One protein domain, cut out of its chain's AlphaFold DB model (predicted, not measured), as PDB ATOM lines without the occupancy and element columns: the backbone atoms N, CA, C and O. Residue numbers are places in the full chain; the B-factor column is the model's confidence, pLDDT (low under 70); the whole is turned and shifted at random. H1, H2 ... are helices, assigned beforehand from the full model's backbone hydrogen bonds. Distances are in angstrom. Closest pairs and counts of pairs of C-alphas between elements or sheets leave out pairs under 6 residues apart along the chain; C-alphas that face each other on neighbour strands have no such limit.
ATOM      1  N   ASP A 202      31.056 -14.038 -10.766       76.69
ATOM      2  CA  ASP A 202      29.766 -14.240 -11.444       76.69
ATOM      3  C   ASP A 202      29.073 -12.917 -11.800       76.69
ATOM      4  O   ASP A 202      28.430 -12.800 -12.845       76.69
ATOM      5  N   GLY A 203      29.204 -11.900 -10.942       77.75
ATOM      6  CA  GLY A 203      28.748 -10.541 -11.229       77.75
ATOM      7  C   GLY A 203      29.474  -9.936 -12.431       77.75
ATOM      8  O   GLY A 203      28.832  -9.374 -13.316       77.75
ATOM      9  N   ALA A 204      30.792 -10.118 -12.514       81.62
ATOM     10  CA  ALA A 204      31.607  -9.672 -13.639       81.62
ATOM     11  C   ALA A 204      31.242 -10.394 -14.951       81.62
ATOM     12  O   ALA A 204      31.113  -9.748 -15.990       81.62
ATOM     13  N   VAL A 205      30.981 -11.706 -14.918       78.75
ATOM     14  CA  VAL A 205      30.510 -12.469 -16.093       78.75
ATOM     15  C   VAL A 205      29.135 -11.983 -16.569       78.75
ATOM     16  O   VAL A 205      28.893 -11.860 -17.773       78.75
ATOM     17  N   LYS A 206      28.234 -11.626 -15.643       78.62
ATOM     18  CA  LYS A 206      26.942 -11.011 -15.996       78.62
ATOM     19  C   LYS A 206      27.125  -9.649 -16.667       78.62
ATOM     20  O   LYS A 206      26.476  -9.395 -17.679       78.62
ATOM     21  N   LEU A 207      28.033  -8.808 -16.163       77.12
ATOM     22  CA  LEU A 207      28.360  -7.518 -16.785       77.12
ATOM     23  C   LEU A 207      28.955  -7.678 -18.187       77.12
ATOM     24  O   LEU A 207      28.658  -6.876 -19.069       77.12
ATOM     25  N   PHE A 208      29.751  -8.724 -18.424       84.50
ATOM     26  CA  PHE A 208      30.334  -8.991 -19.742       84.50
ATOM     27  C   PHE A 208      29.281  -9.231 -20.825       84.50
ATOM     28  O   PHE A 208      29.518  -8.908 -21.988       84.50
ATOM     29  N   SER A 209      28.119  -9.756 -20.435       78.12
ATOM     30  CA  SER A 209      27.013 -10.070 -21.343       78.12
ATOM     31  C   SER A 209      26.189  -8.839 -21.752       78.12
ATOM     32  O   SER A 209      25.286  -8.962 -22.576       78.12
ATOM     33  N   LEU A 210      26.466  -7.663 -21.177       71.94
ATOM     34  CA  LEU A 210      25.797  -6.412 -21.535       71.94
ATOM     35  C   LEU A 210      26.298  -5.867 -22.877       71.94
ATOM     36  O   LEU A 210      27.434  -6.108 -23.292       71.94
ATOM     37  N   ILE A 211      25.466  -5.060 -23.535       81.19
ATOM     38  CA  ILE A 211      25.886  -4.301 -24.716       81.19
ATOM     39  C   ILE A 211      27.018  -3.348 -24.299       81.19
ATOM     40  O   ILE A 211      26.964  -2.727 -23.238       81.19
ATOM     41  N   ASN A 212      28.060  -3.234 -25.129       81.19
ATOM     42  CA  ASN A 212      29.281  -2.492 -24.795       81.19
ATOM     43  C   ASN A 212      29.027  -1.018 -24.421       81.19
ATOM     44  O   ASN A 212      29.652  -0.514 -23.491       81.19
ATOM     45  N   SER A 213      28.055  -0.359 -25.064       74.12
ATOM     46  CA  SER A 213      27.611   0.999 -24.714       74.12
ATOM     47  C   SER A 213      26.984   1.093 -23.319       74.12
ATOM     48  O   SER A 213      27.218   2.060 -22.592       74.12
ATOM     49  N   ASP A 214      26.212   0.083 -22.925       67.31
ATOM     50  CA  ASP A 214      25.503   0.060 -21.645       67.31
ATOM     51  C   ASP A 214      26.490  -0.198 -20.510       67.31
ATOM     52  O   ASP A 214      26.469   0.491 -19.490       67.31
ATOM     53  N   LEU A 215      27.425  -1.132 -20.717       71.56
ATOM     54  CA  LEU A 215      28.512  -1.379 -19.776       71.56
ATOM     55  C   LEU A 215      29.413  -0.149 -19.620       71.56
ATOM     56  O   LEU A 215      29.766   0.194 -18.494       71.56
ATOM     57  N   ALA A 216      29.759   0.535 -20.713       70.12
ATOM     58  CA  ALA A 216      30.527   1.779 -20.658       70.12
ATOM     59  C   ALA A 216      29.795   2.859 -19.847       70.12
ATOM     60  O   ALA A 216      30.407   3.520 -19.011       70.12
ATOM     61  N   THR A 217      28.474   2.972 -20.018       68.12
ATOM     62  CA  THR A 217      27.633   3.902 -19.250       68.12
ATOM     63  C   THR A 217      27.625   3.553 -17.757       68.12
ATOM     64  O   THR A 217      27.863   4.421 -16.920       68.12
ATOM     65  N   ILE A 218      27.421   2.276 -17.408       68.44
ATOM     66  CA  ILE A 218      27.426   1.780 -16.018       68.44
ATOM     67  C   ILE A 218      28.807   1.954 -15.365       68.44
ATOM     68  O   ILE A 218      28.912   2.271 -14.181       68.44
ATOM     69  N   ALA A 219      29.877   1.764 -16.135       71.38
ATOM     70  CA  ALA A 219      31.249   1.936 -15.677       71.38
ATOM     71  C   ALA A 219      31.693   3.411 -15.619       71.38
ATOM     72  O   ALA A 219      32.797   3.677 -15.130       71.38
ATOM     73  N   HIS A 220      30.857   4.359 -16.066       74.38
ATOM     74  CA  HIS A 220      31.211   5.771 -16.261       74.38
ATOM     75  C   HIS A 220      32.485   5.932 -17.108       74.38
ATOM     76  O   HIS A 220      33.463   6.548 -16.682       74.38
ATOM     77  N   TRP A 221      32.516   5.268 -18.266       73.38
ATOM     78  CA  TRP A 221      33.655   5.256 -19.178       73.38
ATOM     79  C   TRP A 221      33.464   6.282 -20.301       73.38
ATOM     80  O   TRP A 221      32.848   5.993 -21.322       73.38
ATOM     81  N   ASP A 222      34.036   7.474 -20.127       75.12
ATOM     82  CA  ASP A 222      33.769   8.630 -21.002       75.12
ATOM     83  C   ASP A 222      34.776   8.790 -22.165       75.12
ATOM     84  O   ASP A 222      34.800   9.818 -22.843       75.12
ATOM     85  N   THR A 223      35.642   7.796 -22.406       71.44
ATOM     86  CA  THR A 223      36.687   7.863 -23.450       71.44
ATOM     87  C   THR A 223      36.307   7.095 -24.719       71.44
ATOM     88  O   THR A 223      35.699   6.026 -24.656       71.44
ATOM     89  N   ILE A 224      36.687   7.644 -25.880       69.44
ATOM     90  CA  ILE A 224      36.490   7.049 -27.212       69.44
ATOM     91  C   ILE A 224      37.873   6.698 -27.796       69.44
ATOM     92  O   ILE A 224      38.750   7.566 -27.783       69.44
ATOM     93  N   PRO A 225      38.087   5.483 -28.343       79.38
ATOM     94  CA  PRO A 225      37.108   4.407 -28.535       79.38
ATOM     95  C   PRO A 225      36.772   3.652 -27.241       79.38
ATOM     96  O   PRO A 225      37.625   3.489 -26.370       79.38
ATOM     97  N   ILE A 226      35.531   3.160 -27.144       77.00
ATOM     98  CA  ILE A 226      35.102   2.314 -26.026       77.00
ATOM     99  C   ILE A 226      35.846   0.972 -26.135       77.00
ATOM    100  O   ILE A 226      35.751   0.309 -27.174       77.00
ATOM    101  N   PRO A 227      36.610   0.561 -25.109       83.06
ATOM    102  CA  PRO A 227      37.332  -0.698 -25.155       83.06
ATOM    103  C   PRO A 227      36.371  -1.896 -25.018       83.06
ATOM    104  O   PRO A 227      35.234  -1.743 -24.564       83.06
ATOM    105  N   PRO A 228      36.806  -3.117 -25.374       83.19
ATOM    106  CA  PRO A 228      35.992  -4.320 -25.214       83.19
ATOM    107  C   PRO A 228      35.526  -4.547 -23.767       83.19
ATOM    108  O   PRO A 228      36.231  -4.201 -22.818       83.19
ATOM    109  N   ASN A 229      34.381  -5.216 -23.586       81.31
ATOM    110  CA  ASN A 229      33.761  -5.428 -22.269       81.31
ATOM    111  C   ASN A 229      34.711  -6.018 -21.216       81.31
ATOM    112  O   ASN A 229      34.737  -5.540 -20.086       81.31
ATOM    113  N   HIS A 230      35.522  -7.020 -21.575       82.44
ATOM    114  CA  HIS A 230      36.474  -7.635 -20.641       82.44
ATOM    115  C   HIS A 230      37.518  -6.624 -20.134       82.44
ATOM    116  O   HIS A 230      37.886  -6.656 -18.963       82.44
ATOM    117  N   SER A 231      37.943  -5.684 -20.987       82.06
ATOM    118  CA  SER A 231      38.891  -4.627 -20.630       82.06
ATOM    119  C   SER A 231      38.245  -3.584 -19.717       82.06
ATOM    120  O   SER A 231      38.858  -3.179 -18.732       82.06
ATOM    121  N   ILE A 232      36.993  -3.186 -19.988       78.38
ATOM    122  CA  ILE A 232      36.229  -2.298 -19.091       78.38
ATOM    123  C   ILE A 232      36.088  -2.943 -17.711       78.38
ATOM    124  O   ILE A 232      36.345  -2.294 -16.700       78.38
ATOM    125  N   ILE A 233      35.721  -4.228 -17.661       77.44
ATOM    126  CA  ILE A 233      35.478  -4.943 -16.404       77.44
ATOM    127  C   ILE A 233      36.759  -5.073 -15.586       77.44
ATOM    128  O   ILE A 233      36.765  -4.753 -14.397       77.44
ATOM    129  N   LYS A 234      37.855  -5.466 -16.239       81.25
ATOM    130  CA  LYS A 234      39.171  -5.560 -15.617       81.25
ATOM    131  C   LYS A 234      39.622  -4.211 -15.055       81.25
ATOM    132  O   LYS A 234      39.983  -4.130 -13.886       81.25
ATOM    133  N   ASN A 235      39.529  -3.146 -15.849       76.81
ATOM    134  CA  ASN A 235      40.001  -1.819 -15.451       76.81
ATOM    135  C   ASN A 235      39.116  -1.157 -14.385       76.81
ATOM    136  O   ASN A 235      39.625  -0.433 -13.534       76.81
ATOM    137  N   LYS A 236      37.794  -1.366 -14.433       78.06
ATOM    138  CA  LYS A 236      36.846  -0.715 -13.516       78.06
ATOM    139  C   LYS A 236      36.641  -1.487 -12.218       78.06
ATOM    140  O   LYS A 236      36.503  -0.866 -11.166       78.06
ATOM    141  N   TYR A 237      36.583  -2.814 -12.298       75.88
ATOM    142  CA  TYR A 237      36.199  -3.683 -11.185       75.88
ATOM    143  C   TYR A 237      37.327  -4.616 -10.730       75.88
ATOM    144  O   TYR A 237      37.131  -5.351  -9.769       75.88
ATOM    145  N   GLY A 238      38.494  -4.623 -11.380       70.06
ATOM    146  CA  GLY A 238      39.642  -5.432 -10.955       70.06
ATOM    147  C   GLY A 238      39.495  -6.942 -11.180       70.06
ATOM    148  O   GLY A 238      40.317  -7.702 -10.676       70.06
ATOM    149  N   ILE A 239      38.470  -7.397 -11.919       77.94
ATOM    150  CA  ILE A 239      38.277  -8.817 -12.262       77.94
ATOM    151  C   ILE A 239      38.632  -9.052 -13.721       77.94
ATOM    152  O   ILE A 239      37.989  -8.530 -14.630       77.94
ATOM    153  N   ASP A 240      39.624  -9.909 -13.934       82.94
ATOM    154  CA  ASP A 240      39.967 -10.414 -15.253       82.94
ATOM    155  C   ASP A 240      39.154 -11.677 -15.563       82.94
ATOM    156  O   ASP A 240      39.549 -12.793 -15.231       82.94
ATOM    157  N   ILE A 241      38.006 -11.498 -16.216       82.19
ATOM    158  CA  ILE A 241      37.143 -12.608 -16.652       82.19
ATOM    159  C   ILE A 241      37.794 -13.487 -17.732       82.19
ATOM    160  O   ILE A 241      37.219 -14.501 -18.116       82.19
ATOM    161  N   THR A 242      38.953 -13.094 -18.277       83.62
ATOM    162  CA  THR A 242      39.694 -13.920 -19.241       83.62
ATOM    163  C   THR A 242      40.587 -14.963 -18.559       83.62
ATOM    164  O   THR A 242      41.176 -15.808 -19.235       83.62
ATOM    165  N   LYS A 243      40.636 -14.956 -17.221       82.44
ATOM    166  CA  LYS A 243      41.369 -15.909 -16.380       82.44
ATOM    167  C   LYS A 243      40.412 -16.717 -15.490       82.44
ATOM    168  O   LYS A 243      39.314 -16.235 -15.209       82.44
ATOM    169  N   PRO A 244      40.812 -17.917 -15.025       78.62
ATOM    170  CA  PRO A 244      40.020 -18.679 -14.065       78.62
ATOM    171  C   PRO A 244      39.738 -17.863 -12.787       78.62
ATOM    172  O   PRO A 244      40.567 -17.038 -12.391       78.62
ATOM    173  N   PRO A 245      38.591 -18.076 -12.116       74.00
ATOM    174  CA  PRO A 245      38.275 -17.387 -10.870       74.00
ATOM    175  C   PRO A 245      39.304 -17.698  -9.772       74.00
ATOM    176  O   PRO A 245      39.710 -18.845  -9.573       74.00
ATOM    177  N   VAL A 246      39.696 -16.666  -9.022       61.84
ATOM    178  CA  VAL A 246      40.676 -16.757  -7.927       61.84
ATOM    179  C   VAL A 246      40.218 -17.788  -6.886       61.84
ATOM    180  O   VAL A 246      39.106 -17.690  -6.371       61.84
ATOM    181  N   GLY A 247      41.071 -18.769  -6.570       57.69
ATOM    182  CA  GLY A 247      40.766 -19.859  -5.627       57.69
ATOM    183  C   GLY A 247      40.296 -21.166  -6.277       57.69
ATOM    184  O   GLY A 247      40.107 -22.157  -5.575       57.69
ATOM    185  N   THR A 248      40.148 -21.194  -7.604       53.28
ATOM    186  CA  THR A 248      40.163 -22.439  -8.388       53.28
ATOM    187  C   THR A 248      41.597 -22.732  -8.844       53.28
ATOM    188  O   THR A 248      42.440 -21.842  -8.763       53.28
ATOM    189  N   SER A 249      41.917 -23.971  -9.245       54.78
ATOM    190  CA  SER A 249      43.219 -24.302  -9.856       54.78
ATOM    191  C   SER A 249      43.621 -23.228 -10.877       54.78
ATOM    192  O   SER A 249      42.740 -22.762 -11.596       54.78
ATOM    193  N   ASP A 250      44.910 -22.892 -11.015       60.94
ATOM    194  CA  ASP A 250      45.430 -21.895 -11.987       60.94
ATOM    195  C   ASP A 250      45.146 -22.242 -13.474       60.94
ATOM    196  O   ASP A 250      45.641 -21.606 -14.403       60.94
ATOM    197  N   THR A 251      44.324 -23.259 -13.718       72.44
ATOM    198  CA  THR A 251      43.959 -23.837 -15.002       72.44
ATOM    199  C   THR A 251      42.445 -23.826 -15.195       72.44
ATOM    200  O   THR A 251      41.682 -24.155 -14.284       72.44
ATOM    201  N   TRP A 252      42.001 -23.528 -16.416       77.88
ATOM    202  CA  TRP A 252      40.606 -23.685 -16.818       77.88
ATOM    203  C   TRP A 252      40.177 -25.155 -16.816       77.88
ATOM    204  O   TRP A 252      40.890 -26.016 -17.328       77.88
ATOM    205  N   THR A 253      38.977 -25.440 -16.310       80.31
ATOM    206  CA  THR A 253      38.376 -26.777 -16.408       80.31
ATOM    207  C   THR A 253      37.381 -26.846 -17.562       80.31
ATOM    208  O   THR A 253      36.794 -25.842 -17.975       80.31
ATOM    209  N   LYS A 254      37.141 -28.050 -18.085       80.44
ATOM    210  CA  LYS A 254      36.149 -28.246 -19.149       80.44
ATOM    211  C   LYS A 254      34.750 -27.863 -18.681       80.44
ATOM    212  O   LYS A 254      33.992 -27.255 -19.435       80.44
ATOM    213  N   GLU A 255      34.421 -28.178 -17.435       78.88
ATOM    214  CA  GLU A 255      33.135 -27.890 -16.808       78.88
ATOM    215  C   GLU A 255      32.887 -26.377 -16.732       78.88
ATOM    216  O   GLU A 255      31.821 -25.910 -17.134       78.88
ATOM    217  N   THR A 256      33.888 -25.603 -16.294       78.69
ATOM    218  CA  THR A 256      33.776 -24.137 -16.177       78.69
ATOM    219  C   THR A 256      33.661 -23.466 -17.541       78.69
ATOM    220  O   THR A 256      32.774 -22.639 -17.741       78.69
ATOM    221  N   LEU A 257      34.477 -23.869 -18.518       83.69
ATOM    222  CA  LEU A 257      34.433 -23.307 -19.870       83.69
ATOM    223  C   LEU A 257      33.144 -23.661 -20.629       83.69
ATOM    224  O   LEU A 257      32.648 -22.861 -21.424       83.69
ATOM    225  N   THR A 258      32.560 -24.835 -20.370       85.06
ATOM    226  CA  THR A 258      31.297 -25.254 -21.003       85.06
ATOM    227  C   THR A 258      30.132 -24.351 -20.591       85.06
ATOM    228  O   THR A 258      29.220 -24.131 -21.391       85.06
ATOM    229  N   ALA A 259      30.170 -23.766 -19.392       82.69
ATOM    230  CA  ALA A 259      29.144 -22.841 -18.916       82.69
ATOM    231  C   ALA A 259      29.229 -21.435 -19.552       82.69
ATOM    232  O   ALA A 259      28.245 -20.698 -19.526       82.69
ATOM    233  N   LEU A 260      30.366 -21.060 -20.150       84.69
ATOM    234  CA  LEU A 260      30.583 -19.720 -20.709       84.69
ATOM    235  C   LEU A 260      29.927 -19.536 -22.084       84.69
ATOM    236  O   LEU A 260      29.691 -20.490 -22.832       84.69
ATOM    237  N   THR A 261      29.634 -18.289 -22.456       86.31
ATOM    238  CA  THR A 261      29.157 -17.971 -23.810       86.31
ATOM    239  C   THR A 261      30.294 -18.094 -24.826       86.31
ATOM    240  O   THR A 261      31.476 -18.022 -24.489       86.31
ATOM    241  N   ARG A 262      29.945 -18.271 -26.103       84.81
ATOM    242  CA  ARG A 262      30.929 -18.334 -27.195       84.81
ATOM    243  C   ARG A 262      31.785 -17.064 -27.269       84.81
ATOM    244  O   ARG A 262      32.992 -17.168 -27.452       84.81
ATOM    245  N   ASP A 263      31.182 -15.895 -27.075       82.75
ATOM    246  CA  ASP A 263      31.888 -14.607 -27.119       82.75
ATOM    247  C   ASP A 263      32.883 -14.451 -25.966       82.75
ATOM    248  O   ASP A 263      33.968 -13.895 -26.137       82.75
ATOM    249  N   HIS A 264      32.561 -15.008 -24.795       83.75
ATOM    250  CA  HIS A 264      33.482 -15.044 -23.662       83.75
ATOM    251  C   HIS A 264      34.664 -15.976 -23.947       83.75
ATOM    252  O   HIS A 264      35.816 -15.598 -23.738       83.75
ATOM    253  N   LEU A 265      34.409 -17.152 -24.523       86.31
ATOM    254  CA  LEU A 265      35.468 -18.072 -24.946       86.31
ATOM    255  C   LEU A 265      36.374 -17.459 -26.025       86.31
ATOM    256  O   LEU A 265      37.585 -17.654 -25.979       86.31
ATOM    257  N   LEU A 266      35.825 -16.662 -26.946       84.25
ATOM    258  CA  LEU A 266      36.609 -15.893 -27.921       84.25
ATOM    259  C   LEU A 266      37.475 -14.809 -27.257       84.25
ATOM    260  O   LEU A 266      38.601 -14.568 -27.696       84.25
ATOM    261  N   ALA A 267      36.997 -14.173 -26.185       81.44
ATOM    262  CA  ALA A 267      37.784 -13.205 -25.419       81.44
ATOM    263  C   ALA A 267      38.935 -13.878 -24.647       81.44
ATOM    264  O   ALA A 267      40.061 -13.384 -24.681       81.44
ATOM    265  N   ILE A 268      38.685 -15.033 -24.018       83.31
ATOM    266  CA  ILE A 268      39.728 -15.845 -23.363       83.31
ATOM    267  C   ILE A 268      40.768 -16.288 -24.397       83.31
ATOM    268  O   ILE A 268      41.964 -16.071 -24.216       83.31
ATOM    269  N   HIS A 269      40.308 -16.854 -25.515       83.12
ATOM    270  CA  HIS A 269      41.172 -17.336 -26.590       83.12
ATOM    271  C   HIS A 269      42.034 -16.216 -27.183       83.12
ATOM    272  O   HIS A 269      43.254 -16.344 -27.232       83.12
ATOM    273  N   SER A 270      41.437 -15.078 -27.546       78.00
ATOM    274  CA  SER A 270      42.198 -13.949 -28.099       78.00
ATOM    275  C   SER A 270      43.216 -13.377 -27.110       78.00
ATOM    276  O   SER A 270      44.272 -12.918 -27.536       78.00
ATOM    277  N   THR A 271      42.956 -13.461 -25.803       75.88
ATOM    278  CA  THR A 271      43.915 -13.046 -24.769       75.88
ATOM    279  C   THR A 271      45.089 -14.023 -24.652       75.88
ATOM    280  O   THR A 271      46.236 -13.587 -24.604       75.88
ATOM    281  N   LEU A 272      44.824 -15.334 -24.657       74.44
ATOM    282  CA  LEU A 272      45.864 -16.373 -24.587       74.44
ATOM    283  C   LEU A 272      46.760 -16.407 -25.835       74.44
ATOM    284  O   LEU A 272      47.942 -16.722 -25.736       74.44
ATOM    285  N   TRP A 273      46.207 -16.058 -26.999       71.75
ATOM    286  CA  TRP A 273      46.872 -16.169 -28.300       71.75
ATOM    287  C   TRP A 273      47.164 -14.805 -28.958       71.75
ATOM    288  O   TRP A 273      47.230 -14.705 -30.181       71.75
ATOM    289  N   PHE A 274      47.342 -13.742 -28.163       62.44
ATOM    290  CA  PHE A 274      47.781 -12.406 -28.612       62.44
ATOM    291  C   PHE A 274      46.972 -11.790 -29.777       62.44
ATOM    292  O   PHE A 274      47.523 -11.165 -30.682       62.44
ATOM    293  N   GLY A 275      45.645 -11.919 -29.744       57.06
ATOM    294  CA  GLY A 275      44.729 -11.146 -30.589       57.06
ATOM    295  C   GLY A 275      44.299 -11.799 -31.906       57.06
ATOM    296  O   GLY A 275      43.519 -11.194 -32.642       57.06
ATOM    297  N   THR A 276      44.717 -13.029 -32.219       56.62
ATOM    298  CA  THR A 276      44.160 -13.759 -33.372       56.62
ATOM    299  C   THR A 276      42.786 -14.324 -33.030       56.62
ATOM    300  O   THR A 276      42.683 -15.437 -32.519       56.62
ATOM    301  N   ALA A 277      41.718 -13.568 -33.299       58.47
ATOM    302  CA  ALA A 277      40.353 -14.064 -33.148       58.47
ATOM    303  C   ALA A 277      40.093 -15.183 -34.176       58.47
ATOM    304  O   ALA A 277      40.117 -14.922 -35.384       58.47
ATOM    305  N   PRO A 278      39.846 -16.430 -33.748       68.62
ATOM    306  CA  PRO A 278      39.613 -17.514 -34.683       68.62
ATOM    307  C   PRO A 278      38.238 -17.350 -35.343       68.62
ATOM    308  O   PRO A 278      37.196 -17.486 -34.698       68.62
ATOM    309  N   SER A 279      38.210 -17.075 -36.647       66.12
ATOM    310  CA  SER A 279      36.958 -17.035 -37.404       66.12
ATOM    311  C   SER A 279      36.420 -18.453 -37.615       66.12
ATOM    312  O   SER A 279      37.122 -19.304 -38.154       66.12
ATOM    313  N   GLY A 280      35.168 -18.703 -37.228       75.38
ATOM    314  CA  GLY A 280      34.441 -19.930 -37.585       75.38
ATOM    315  C   GLY A 280      34.586 -21.131 -36.642       75.38
ATOM    316  O   GLY A 280      33.858 -22.097 -36.832       75.38
ATOM    317  N   LYS A 281      35.427 -21.080 -35.598       81.44
ATOM    318  CA  LYS A 281      35.598 -22.219 -34.667       81.44
ATOM    319  C   LYS A 281      34.355 -22.500 -33.830       81.44
ATOM    320  O   LYS A 281      33.685 -21.564 -33.410       81.44
ATOM    321  N   THR A 282      34.020 -23.754 -33.568       87.25
ATOM    322  CA  THR A 282      32.916 -24.147 -32.675       87.25
ATOM    323  C   THR A 282      33.250 -23.863 -31.204       87.25
ATOM    324  O   THR A 282      34.387 -23.545 -30.851       87.25
ATOM    325  N   LYS A 283      32.244 -23.935 -30.323       87.50
ATOM    326  CA  LYS A 283      32.449 -23.726 -28.883       87.50
ATOM    327  C   LYS A 283      33.367 -24.814 -28.314       87.50
ATOM    328  O   LYS A 283      34.269 -24.522 -27.539       87.50
ATOM    329  N   GLU A 284      33.170 -26.046 -28.758       85.38
ATOM    330  CA  GLU A 284      33.933 -27.232 -28.381       85.38
ATOM    331  C   GLU A 284      35.400 -27.126 -28.819       85.38
ATOM    332  O   GLU A 284      36.298 -27.447 -28.040       85.38
ATOM    333  N   GLU A 285      35.653 -26.611 -30.026       83.88
ATOM    334  CA  GLU A 285      37.006 -26.342 -30.527       83.88
ATOM    335  C   GLU A 285      37.725 -25.292 -29.670       83.88
ATOM    336  O   GLU A 285      38.854 -25.531 -29.239       83.88
ATOM    337  N   LEU A 286      37.060 -24.176 -29.339       84.88
ATOM    338  CA  LEU A 286      37.622 -23.137 -28.463       84.88
ATOM    339  C   LEU A 286      37.975 -23.685 -27.076       84.88
ATOM    340  O   LEU A 286      39.064 -23.424 -26.573       84.88
ATOM    341  N   ILE A 287      37.082 -24.476 -26.475       86.56
ATOM    342  CA  ILE A 287      37.316 -25.109 -25.169       86.56
ATOM    343  C   ILE A 287      38.542 -26.025 -25.232       86.56
ATOM    344  O   ILE A 287      39.396 -25.970 -24.351       86.56
ATOM    345  N   SER A 288      38.658 -26.842 -26.282       82.75
ATOM    346  CA  SER A 288      39.789 -27.763 -26.437       82.75
ATOM    347  C   SER A 288      41.136 -27.044 -26.572       82.75
ATOM    348  O   SER A 288      42.139 -27.530 -26.058       82.75
ATOM    349  N   GLU A 289      41.161 -25.870 -27.207       81.31
ATOM    350  CA  GLU A 289      42.374 -25.066 -27.375       81.31
ATOM    351  C   GLU A 289      42.752 -24.284 -26.118       81.31
ATOM    352  O   GLU A 289      43.936 -24.142 -25.839       81.31
ATOM    353  N   ILE A 290      41.769 -23.810 -25.344       80.44
ATOM    354  CA  ILE A 290      42.011 -23.132 -24.060       80.44
ATOM    355  C   ILE A 290      42.572 -24.116 -23.018       80.44
ATOM    356  O   ILE A 290      43.373 -23.723 -22.177       80.44
ATOM    357  N   ILE A 291      42.168 -25.391 -23.076       79.81
ATOM    358  CA  ILE A 291      42.616 -26.435 -22.138       79.81
ATOM    359  C   ILE A 291      43.990 -27.018 -22.513       79.81
ATOM    360  O   ILE A 291      44.639 -27.606 -21.652       79.81
ATOM    361  N   ARG A 292      44.462 -26.882 -23.764       65.00
ATOM    362  CA  ARG A 292      45.735 -27.481 -24.210       65.00
ATOM    363  C   ARG A 292      46.942 -26.883 -23.457       65.00
ATOM    364  O   ARG A 292      47.258 -25.716 -23.687       65.00
TER     365      ARG A 292
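What this domain is: This is residues 202 to 292 of the 436 residues of the protein "DDE_Tnp_1_7 domain-containing protein" of Tieghemostelium lacteum (UniProt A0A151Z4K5). Look for two small lobes of three helices each, side by side: in one, H5 and H6 lie next to each other with H4 slanting over H6, and in the other, H3 has H2 alongside and H1 crossing it steeply. H5, the longest helix, lies nearest the middle and comes close to H1 and H3 of the other lobe, while a long link, residues 238 to 253, joins the lobes. The 91 printed residues hold six named helices, H1 to H6 in chain order, and no named strand; the class is all helix. The whole is compact, with a radius of gyration of the C-alphas of 13.4 A and spans of 38 by 32 by 20 A.

Where its parts are: Find C-alpha 262 at (30.929, -18.334, -27.195); from there H5 runs 15.3 A to C-alpha 272 at (45.864, -16.373, -24.587). H6 takes residues 283 to 291, 12.5 A, and H4 residues 254 to 259, 8.9 A. Then go to C-alpha 202 at (29.766, -14.240, -11.444), where H1 begins; it runs 9.8 A to residue 208. H2 follows in residues 212 to 218, 9.9 A, and H3 in residues 229 to 237, 11.5 A.

How they stand to each other: Begin at H5, which touches H6 at a shallow tilt of 28 degrees, the same way; their closest C-alphas, Arg 262 and Lys 283, are 5.9 A apart. H6 touches H4 at a steep tilt of 44 degrees, opposite ways, closest at the C-alphas of Leu 257 and Ile 287, 6.3 A. H5 is close to but not clearly touching H3, with the C-alphas of His 230 and Ala 267 closest at 7.5 A; at 73 degrees the two are only just about perpendicular. H3 touches H2 at a shallow tilt of 16 degrees, the same way, closest at the C-alphas of Asn 212 and Asn 229, 5.9 A. H3 touches H1 at a steep tilt of 52 degrees, opposite ways, closest at the C-alphas of Phe 208 and Asn 229, 5.6 A. H6 is apart from H1, H2 and H3. Along the backbones of H1, H2, H3, H5 and H6 you will find every O i to N i+4 pair within hydrogen-bond range; in H4 1 of 2 is.

The domain as a whole: The two farthest C-alphas, Asp 222 and Arg 292, are 38.2 A apart. The printed part has no cut. The link from H3 to H4 is long, at 16 residues. In the B-factor column of this model, look for pLDDT under 70 at residues 214, 217 to 218, 224, 246 to 250, 274 to 279 and 292; the mean of the printed part is 76.6.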